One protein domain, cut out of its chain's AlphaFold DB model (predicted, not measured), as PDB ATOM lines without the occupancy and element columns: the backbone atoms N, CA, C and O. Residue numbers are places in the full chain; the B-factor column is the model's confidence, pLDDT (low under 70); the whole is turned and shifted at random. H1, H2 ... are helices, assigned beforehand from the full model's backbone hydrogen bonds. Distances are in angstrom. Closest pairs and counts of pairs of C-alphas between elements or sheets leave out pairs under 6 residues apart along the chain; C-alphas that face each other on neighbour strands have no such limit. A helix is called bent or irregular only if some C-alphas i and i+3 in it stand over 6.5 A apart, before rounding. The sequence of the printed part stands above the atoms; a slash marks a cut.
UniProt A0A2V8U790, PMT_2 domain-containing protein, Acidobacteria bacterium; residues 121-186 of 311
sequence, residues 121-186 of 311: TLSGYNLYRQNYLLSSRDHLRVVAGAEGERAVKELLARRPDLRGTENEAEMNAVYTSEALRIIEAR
ATOM      1  N   THR A 121       0.002  36.168  16.202       90.25
ATOM      2  CA  THR A 121      -0.801  34.994  16.567       90.25
ATOM      3  C   THR A 121      -2.180  34.954  15.892       90.25
ATOM      4  O   THR A 121      -2.922  33.996  16.061       90.25
ATOM      5  N   LEU A 122      -2.524  35.946  15.065       91.25
ATOM      6  CA  LEU A 122      -3.750  35.941  14.254       91.25
ATOM      7  C   LEU A 122      -3.543  35.356  12.850       91.25
ATOM      8  O   LEU A 122      -4.476  35.322  12.043       91.25
ATOM      9  N   SER A 123      -2.327  34.917  12.520       92.69
ATOM     10  CA  SER A 123      -1.998  34.395  11.189       92.69
ATOM     11  C   SER A 123      -2.810  33.140  10.859       92.69
ATOM     12  O   SER A 123      -3.420  33.070   9.795       92.69
ATOM     13  N   GLY A 124      -2.883  32.189  11.791       95.19
ATOM     14  CA  GLY A 124      -3.657  30.957  11.673       95.19
ATOM     15  C   GLY A 124      -5.151  31.226  11.592       95.19
ATOM     16  O   GLY A 124      -5.813  30.696  10.704       95.19
ATOM     17  N   TYR A 125      -5.671  32.119  12.442       95.75
ATOM     18  CA  TYR A 125      -7.070  32.557  12.379       95.75
ATOM     19  C   TYR A 125      -7.426  33.088  10.985       95.75
ATOM     20  O   TYR A 125      -8.409  32.655  10.382       95.75
ATOM     21  N   ASN A 126      -6.606  33.992  10.437       95.19
ATOM     22  CA  ASN A 126      -6.831  34.546   9.103       95.19
ATOM     23  C   ASN A 126      -6.677  33.485   8.012       95.19
ATOM     24  O   ASN A 126      -7.472  33.466   7.075       95.19
ATOM     25  N   LEU A 127      -5.701  32.583   8.145       96.62
ATOM     26  CA  LEU A 127      -5.498  31.491   7.203       96.62
ATOM     27  C   LEU A 127      -6.714  30.555   7.177       96.62
ATOM     28  O   LEU A 127      -7.191  30.226   6.101       96.62
ATOM     29  N   TYR A 128      -7.283  30.181   8.321       97.62
ATOM     30  CA  TYR A 128      -8.504  29.375   8.352       97.62
ATOM     31  C   TYR A 128      -9.700  30.144   7.782       97.62
ATOM     32  O   TYR A 128     -10.335  29.712   6.814       97.62
ATOM     33  N   ARG A 129      -9.973  31.327   8.345       95.94
ATOM     34  CA  ARG A 129     -11.135  32.148   7.998       95.94
ATOM     35  C   ARG A 129     -11.196  32.478   6.510       95.94
ATOM     36  O   ARG A 129     -12.281  32.542   5.949       95.94
ATOM     37  N   GLN A 130     -10.063  32.717   5.862       95.38
ATOM     38  CA  GLN A 130     -10.047  33.108   4.453       95.38
ATOM     39  C   GLN A 130     -10.017  31.915   3.491       95.38
ATOM     40  O   GLN A 130     -10.072  32.122   2.280       95.38
ATOM     41  N   ASN A 131      -9.929  30.678   3.996       96.88
ATOM     42  CA  ASN A 131      -9.804  29.477   3.169       96.88
ATOM     43  C   ASN A 131     -10.862  28.393   3.462       96.88
ATOM     44  O   ASN A 131     -10.945  27.432   2.699       96.88
ATOM     45  N   TYR A 132     -11.725  28.525   4.481       95.88
ATOM     46  CA  TYR A 132     -12.736  27.488   4.775       95.88
ATOM     47  C   TYR A 132     -13.730  27.245   3.618       95.88
ATOM     48  O   TYR A 132     -14.211  26.122   3.440       95.88
ATOM     49  N   LEU A 133     -13.986  28.256   2.775       96.25
ATOM     50  CA  LEU A 133     -14.841  28.136   1.589       96.25
ATOM     51  C   LEU A 133     -14.213  27.350   0.432       96.25
ATOM     52  O   LEU A 133     -14.909  27.107  -0.550       96.25
ATOM     53  N   LEU A 134     -12.960  26.885   0.519       96.69
ATOM     54  CA  LEU A 134     -12.338  26.077  -0.546       96.69
ATOM     55  C   LEU A 134     -13.151  24.822  -0.908       96.69
ATOM     56  O   LEU A 134     -13.085  24.330  -2.041       96.69
ATOM     57  N   SER A 135     -13.962  24.328   0.034       92.81
ATOM     58  CA  SER A 135     -14.913  23.237  -0.192       92.81
ATOM     59  C   SER A 135     -16.139  23.605  -1.014       92.81
ATOM     60  O   SER A 135     -16.687  22.741  -1.700       92.81
ATOM     61  N   SER A 136     -16.540  24.870  -0.987       94.50
ATOM     62  CA  SER A 136     -17.714  25.374  -1.686       94.50
ATOM     63  C   SER A 136     -17.463  25.532  -3.188       94.50
ATOM     64  O   SER A 136     -16.326  25.592  -3.664       94.50
ATOM     65  N   ARG A 137     -18.554  25.617  -3.960       93.00
ATOM     66  CA  ARG A 137     -18.504  26.035  -5.369       93.00
ATOM     67  C   ARG A 137     -18.047  27.494  -5.484       93.00
ATOM     68  O   ARG A 137     -17.246  27.804  -6.360       93.00
ATOM     69  N   ASP A 138     -18.447  28.336  -4.535       93.25
ATOM     70  CA  ASP A 138     -18.155  29.776  -4.486       93.25
ATOM     71  C   ASP A 138     -16.876  30.114  -3.686       93.25
ATOM     72  O   ASP A 138     -16.823  31.022  -2.863       93.25
ATOM     73  N   HIS A 139     -15.817  29.327  -3.881       95.00
ATOM     74  CA  HIS A 139     -14.568  29.446  -3.118       95.00
ATOM     75  C   HIS A 139     -13.732  30.700  -3.422       95.00
ATOM     76  O   HIS A 139     -12.736  30.933  -2.743       95.00
ATOM     77  N   LEU A 140     -14.081  31.470  -4.460       95.62
ATOM     78  CA  LEU A 140     -13.354  32.684  -4.856       95.62
ATOM     79  C   LEU A 140     -13.903  33.952  -4.197       95.62
ATOM     80  O   LEU A 140     -13.247  34.994  -4.250       95.62
ATOM     81  N   ARG A 141     -15.085  33.878  -3.579       92.94
ATOM     82  CA  ARG A 141     -15.721  35.017  -2.925       92.94
ATOM     83  C   ARG A 141     -14.928  35.473  -1.700       92.94
ATOM     84  O   ARG A 141     -14.353  34.672  -0.964       92.94
ATOM     85  N   VAL A 142     -14.933  36.784  -1.466       92.25
ATOM     86  CA  VAL A 142     -14.368  37.387  -0.255       92.25
ATOM     87  C   VAL A 142     -15.233  37.021   0.954       92.25
ATOM     88  O   VAL A 142     -16.452  37.191   0.939       92.25
ATOM     89  N   VAL A 143     -14.592  36.547   2.025       92.38
ATOM     90  CA  VAL A 143     -15.266  36.181   3.276       92.38
ATOM     91  C   VAL A 143     -15.468  37.421   4.149       92.38
ATOM     92  O   VAL A 143     -14.508  38.024   4.650       92.38
ATOM     93  N   ALA A 144     -16.731  37.764   4.396       90.31
ATOM     94  CA  ALA A 144     -17.123  38.868   5.270       90.31
ATOM     95  C   ALA A 144     -16.782  38.608   6.752       90.31
ATOM     96  O   ALA A 144     -16.403  37.502   7.144       90.31
ATOM     97  N   GLY A 145     -16.902  39.637   7.598       88.19
ATOM     98  CA  GLY A 145     -16.665  39.534   9.048       88.19
ATOM     99  C   GLY A 145     -17.550  38.480   9.717       88.19
ATOM    100  O   GLY A 145     -17.051  37.451  10.166       88.19
ATOM    101  N   ALA A 146     -18.866  38.697   9.687       90.38
ATOM    102  CA  ALA A 146     -19.846  37.839  10.356       90.38
ATOM    103  C   ALA A 146     -19.846  36.386   9.847       90.38
ATOM    104  O   ALA A 146     -20.032  35.448  10.620       90.38
ATOM    105  N   GLU A 147     -19.624  36.186   8.547       92.81
ATOM    106  CA  GLU A 147     -19.543  34.848   7.959       92.81
ATOM    107  C   GLU A 147     -18.294  34.099   8.440       92.81
ATOM    108  O   GLU A 147     -18.380  32.951   8.873       92.81
ATOM    109  N   GLY A 148     -17.141  34.775   8.439       93.12
ATOM    110  CA  GLY A 148     -15.897  34.204   8.939       93.12
ATOM    111  C   GLY A 148     -15.941  33.885  10.433       93.12
ATOM    112  O   GLY A 148     -15.437  32.849  10.855       93.12
ATOM    113  N   GLU A 149     -16.581  34.739  11.233       94.00
ATOM    114  CA  GLU A 149     -16.822  34.470  12.655       94.00
ATOM    115  C   GLU A 149     -17.697  33.234  12.867       94.00
ATOM    116  O   GLU A 149     -17.412  32.427  13.752       94.00
ATOM    117  N   ARG A 150     -18.737  33.050  12.044       95.75
ATOM    118  CA  ARG A 150     -19.582  31.853  12.095       95.75
ATOM    119  C   ARG A 150     -18.784  30.594  11.766       95.75
ATOM    120  O   ARG A 150     -18.848  29.640  12.533       95.75
ATOM    121  N   ALA A 151     -17.977  30.621  10.707       95.75
ATOM    122  CA  ALA A 151     -17.123  29.493  10.333       95.75
ATOM    123  C   ALA A 151     -16.142  29.113  11.455       95.75
ATOM    124  O   ALA A 151     -15.941  27.937  11.749       95.75
ATOM    125  N   VAL A 152     -15.563  30.110  12.133       96.12
ATOM    126  CA  VAL A 152     -14.693  29.878  13.294       96.12
ATOM    127  C   VAL A 152     -15.476  29.253  14.447       96.12
ATOM    128  O   VAL A 152     -15.028  28.252  14.995       96.12
ATOM    129  N   LYS A 153     -16.666  29.764  14.782       95.69
ATOM    130  CA  LYS A 153     -17.522  29.156  15.816       95.69
ATOM    131  C   LYS A 153     -17.878  27.703  15.487       95.69
ATOM    132  O   LYS A 153     -17.812  26.852  16.366       95.69
ATOM    133  N   GLU A 154     -18.190  27.402  14.228       96.06
ATOM    134  CA  GLU A 154     -18.470  26.039  13.754       96.06
ATOM    135  C   GLU A 154     -17.243  25.119  13.815       96.06
ATOM    136  O   GLU A 154     -17.376  23.922  14.069       96.06
ATOM    137  N   LEU A 155     -16.034  25.634  13.573       95.88
ATOM    138  CA  LEU A 155     -14.804  24.880  13.814       95.88
ATOM    139  C   LEU A 155     -14.664  24.532  15.295       95.88
ATOM    140  O   LEU A 155     -14.493  23.362  15.621       95.88
ATOM    141  N   LEU A 156     -14.770  25.527  16.176       95.69
ATOM    142  CA  LEU A 156     -14.586  25.332  17.614       95.69
ATOM    143  C   LEU A 156     -15.638  24.381  18.199       95.69
ATOM    144  O   LEU A 156     -15.292  23.488  18.964       95.69
ATOM    145  N   ALA A 157     -16.896  24.488  17.767       95.31
ATOM    146  CA  ALA A 157     -17.971  23.589  18.195       95.31
ATOM    147  C   ALA A 157     -17.725  22.111  17.829       95.31
ATOM    148  O   ALA A 157     -18.293  21.220  18.453       95.31
ATOM    149  N   ARG A 158     -16.879  21.834  16.827       95.50
ATOM    150  CA  ARG A 158     -16.514  20.473  16.393       95.50
ATOM    151  C   ARG A 158     -15.246  19.937  17.061       95.50
ATOM    152  O   ARG A 158     -14.798  18.851  16.700       95.50
ATOM    153  N   ARG A 159     -14.651  20.688  17.987       94.69
ATOM    154  CA  ARG A 159     -13.376  20.359  18.631       94.69
ATOM    155  C   ARG A 159     -13.582  20.108  20.128       94.69
ATOM    156  O   ARG A 159     -13.302  20.992  20.933       94.69
ATOM    157  N   PRO A 160     -14.075  18.910  20.514       92.06
ATOM    158  CA  PRO A 160     -14.269  18.552  21.922       92.06
ATOM    159  C   PRO A 160     -12.943  18.428  22.690       92.06
ATOM    160  O   PRO A 160     -12.946  18.337  23.912       92.06
ATOM    161  N   ASP A 161     -11.814  18.406  21.976       94.12
ATOM    162  CA  ASP A 161     -10.465  18.465  22.533       94.12
ATOM    163  C   ASP A 161     -10.120  19.830  23.149       94.12
ATOM    164  O   ASP A 161      -9.226  19.893  23.992       94.12
ATOM    165  N   LEU A 162     -10.828  20.902  22.768       94.81
ATOM    166  CA  LEU A 162     -10.604  22.247  23.297       94.81
ATOM    167  C   LEU A 162     -11.369  22.463  24.604       94.81
ATOM    168  O   LEU A 162     -12.552  22.145  24.724       94.81
ATOM    169  N   ARG A 163     -10.688  23.053  25.582       92.50
ATOM    170  CA  ARG A 163     -11.180  23.297  26.943       92.50
ATOM    171  C   ARG A 163     -11.667  24.730  27.150       92.50
ATOM    172  O   ARG A 163     -12.294  25.013  28.166       92.50
ATOM    173  N   GLY A 164     -11.371  25.635  26.218       90.31
ATOM    174  CA  GLY A 164     -11.654  27.067  26.329       90.31
ATOM    175  C   GLY A 164     -10.637  27.832  27.181       90.31
ATOM    176  O   GLY A 164     -10.826  29.018  27.437       90.31
ATOM    177  N   THR A 165      -9.568  27.167  27.623       93.19
ATOM    178  CA  THR A 165      -8.465  27.749  28.406       93.19
ATOM    179  C   THR A 165      -7.189  27.906  27.581       93.19
ATOM    180  O   THR A 165      -6.149  28.271  28.124       93.19
ATOM    181  N   GLU A 166      -7.248  27.583  26.290       94.12
ATOM    182  CA  GLU A 166      -6.126  27.676  25.367       94.12
ATOM    183  C   GLU A 166      -5.673  29.127  25.208       94.12
ATOM    184  O   GLU A 166      -6.476  30.048  25.028       94.12
ATOM    185  N   ASN A 167      -4.360  29.333  25.216       93.38
ATOM    186  CA  ASN A 167      -3.794  30.637  24.915       93.38
ATOM    187  C   ASN A 167      -3.859  30.953  23.409       93.38
ATOM    188  O   ASN A 167      -4.092  30.097  22.550       93.38
ATOM    189  N   GLU A 168      -3.608  32.215  23.065       92.69
ATOM    190  CA  GLU A 168      -3.721  32.704  21.687       92.69
ATOM    191  C   GLU A 168      -2.821  31.941  20.703       92.69
ATOM    192  O   GLU A 168      -3.197  31.690  19.557       92.69
ATOM    193  N   ALA A 169      -1.632  31.528  21.141       93.12
ATOM    194  CA  ALA A 169      -0.712  30.799  20.288       93.12
ATOM    195  C   ALA A 169      -1.157  29.337  20.079       93.12
ATOM    196  O   ALA A 169      -0.897  28.755  19.020       93.12
ATOM    197  N   GLU A 170      -1.819  28.719  21.062       94.38
ATOM    198  CA  GLU A 170      -2.401  27.372  20.951       94.38
ATOM    199  C   GLU A 170      -3.556  27.410  19.962       94.38
ATOM    200  O   GLU A 170      -3.560  26.654  18.990       94.38
ATOM    201  N   MET A 171      -4.434  28.402  20.106       95.75
ATOM    202  CA  MET A 171      -5.512  28.648  19.156       95.75
ATOM    203  C   MET A 171      -4.996  28.925  17.742       95.75
ATOM    204  O   MET A 171      -5.527  28.384  16.773       95.75
ATOM    205  N   ASN A 172      -3.914  29.696  17.597       95.56
ATOM    206  CA  ASN A 172      -3.278  29.919  16.301       95.56
ATOM    207  C   ASN A 172      -2.851  28.603  15.631       95.56
ATOM    208  O   ASN A 172      -3.073  28.436  14.435       95.56
ATOM    209  N   ALA A 173      -2.283  27.659  16.391       94.62
ATOM    210  CA  ALA A 173      -1.885  26.354  15.864       94.62
ATOM    211  C   ALA A 173      -3.095  25.512  15.431       94.62
ATOM    212  O   ALA A 173      -3.061  24.912  14.354       94.62
ATOM    213  N   VAL A 174      -4.186  25.530  16.207       96.69
ATOM    214  CA  VAL A 174      -5.450  24.870  15.842       96.69
ATOM    215  C   VAL A 174      -5.957  25.406  14.503       96.69
ATOM    216  O   VAL A 174      -6.176  24.627  13.574       96.69
ATOM    217  N   TYR A 175      -6.058  26.731  14.356       97.75
ATOM    218  CA  TYR A 175      -6.522  27.347  13.112       97.75
ATOM    219  C   TYR A 175      -5.593  27.059  11.931       97.75
ATOM    220  O   TYR A 175      -6.069  26.726  10.848       97.75
ATOM    221  N   THR A 176      -4.273  27.142  12.127       97.25
ATOM    222  CA  THR A 176      -3.301  26.818  11.079       97.25
ATOM    223  C   THR A 176      -3.435  25.367  10.627       97.25
ATOM    224  O   THR A 176      -3.484  25.125   9.424       97.25
ATOM    225  N   SER A 177      -3.541  24.413  11.557       97.44
ATOM    226  CA  SER A 177      -3.658  22.988  11.221       97.44
ATOM    227  C   SER A 177      -4.903  22.700  10.381       97.44
ATOM    228  O   SER A 177      -4.825  22.030   9.352       97.44
ATOM    229  N   GLU A 178      -6.041  23.288  10.753       97.75
ATOM    230  CA  GLU A 178      -7.285  23.120  10.014       97.75
ATOM    231  C   GLU A 178      -7.224  23.801   8.643       97.75
ATOM    232  O   GLU A 178      -7.675  23.240   7.643       97.75
ATOM    233  N   ALA A 179      -6.641  24.998   8.565       97.88
ATOM    234  CA  ALA A 179      -6.491  25.697   7.298       97.88
ATOM    235  C   ALA A 179      -5.618  24.911   6.312       97.88
ATOM    236  O   ALA A 179      -5.993  24.766   5.148       97.88
ATOM    237  N   LEU A 180      -4.487  24.374   6.782       98.19
ATOM    238  CA  LEU A 180      -3.593  23.551   5.970       98.19
ATOM    239  C   LEU A 180      -4.298  22.284   5.490       98.19
ATOM    240  O   LEU A 180      -4.281  22.017   4.294       98.19
ATOM    241  N   ARG A 181      -5.038  21.595   6.365       97.94
ATOM    242  CA  ARG A 181      -5.846  20.426   5.989       97.94
ATOM    243  C   ARG A 181      -6.830  20.734   4.852       97.94
ATOM    244  O   ARG A 181      -6.999  19.937   3.931       97.94
ATOM    245  N   ILE A 182      -7.486  21.895   4.893       97.56
ATOM    246  CA  ILE A 182      -8.426  22.325   3.843       97.56
ATOM    247  C   ILE A 182      -7.692  22.657   2.533       97.56
ATOM    248  O   ILE A 182      -8.187  22.319   1.453       97.56
ATOM    249  N   ILE A 183      -6.530  23.311   2.620       98.25
ATOM    250  CA  ILE A 183      -5.694  23.667   1.466       98.25
ATOM    251  C   ILE A 183      -5.143  22.407   0.789       98.25
ATOM    252  O   ILE A 183      -5.273  22.265  -0.426       98.25
ATOM    253  N   GLU A 184      -4.597  21.472   1.565       98.31
ATOM    254  CA  GLU A 184      -4.048  20.193   1.101       98.31
ATOM    255  C   GLU A 184      -5.105  19.322   0.426       98.31
ATOM    256  O   GLU A 184      -4.824  18.665  -0.574       98.31
ATOM    257  N   ALA A 185      -6.354  19.374   0.898       98.25
ATOM    258  CA  ALA A 185      -7.451  18.673   0.248       98.25
ATOM    259  C   ALA A 185      -7.784  19.239  -1.148       98.25
ATOM    260  O   ALA A 185      -8.372  18.526  -1.965       98.25
ATOM    261  N   ARG A 186      -7.480  20.520  -1.435       97.94
ATOM    262  CA  ARG A 186      -7.817  21.195  -2.711       97.94
ATOM    263  C   ARG A 186      -6.763  22.227  -3.158       97.94
ATOM    264  O   ARG A 186      -7.100  23.404  -3.345       97.94
TER     265      ARG A 186
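What this domain is: This is residues 121 to 186 of the 311 residues of the protein "PMT_2 domain-containing protein" of Acidobacteria bacterium (UniProt A0A2V8U790). The long helix H4 makes one side of this small helical domain, with the short helix H1 packed across its middle and the four-residue H2 packed near its last turns. H3 lies beyond the last residues of H1, which bridges H4 and H3, and the two links without named elements, residues 136 to 144 and 158 to 167, loop out toward opposite ends of the longest axis. The printed part has 66 residues with four named helices, H1, H2, H3 and H4 in that order, and no named strand; its class is all helix. The whole is compact, with a radius of gyration of the C-alphas of 11.6 A, and the C-alphas span 35 by 25 by 22 A.

Where its parts are: H4 is the longest helix, residues 168 to 185, and measures 25.9 A from C-alpha 168 at (-3.721, 32.704, 21.687) to C-alpha 185 at (-7.451, 18.673, 0.248). H1 is residues 123 to 129, 9.9 A long, and begins with C-alpha 123 at (-1.998, 34.395, 11.189). H3 is residues 145 to 157, 18.4 A long. H2 is residues 132 to 135, 6.9 A long, and is irregular, but only just: C-alphas 132 and 135 are 6.9 A apart.

How they stand to each other: H4 touches H1 with 22 pairs of C-alphas within 8 A, the closest being those of Gly 124 and Thr 176, 4.2 A apart. They run the same way at a steep tilt of 52 degrees. With residues 179 to 183 alone, H4 touches H2, and the closest C-alphas are those of Tyr 132 and Ile 182, 6.8 A apart. H1 and H2 meet only through their link. H3 touches H1 with residues 148 to 152 alone; the closest C-alphas are those of Arg 129 and Gly 148, 5.3 A apart, and the lines of the two helices are about perpendicular, at 84 degrees. H2 and H3 are close but not clearly touching, the C-alphas of Tyr 132 and Ala 151 being the closest at 7.4 A. H3 and H4 are near each other, with 7 pairs of C-alphas within 10 A. In H1, H3 and H4 every O i to N i+4 pair is within hydrogen-bond range, while H2 is too short for such a pair and its 1 O i to N i+3 pair is not within range.

The domain as a whole: The two C-alphas farthest apart are those of Arg 137 and Thr 165, at 35.3 A, and the C-alphas of Thr 121 and Arg 186, the first and last printed, are 24.7 A apart. The printed part has no cut. The link from H1 to H2 is tight, and those from H2 to H3 and from H3 to H4 are short, with 9 and 10 residues. The mean pLDDT of the printed part is 94.9, and no printed residue is under 70.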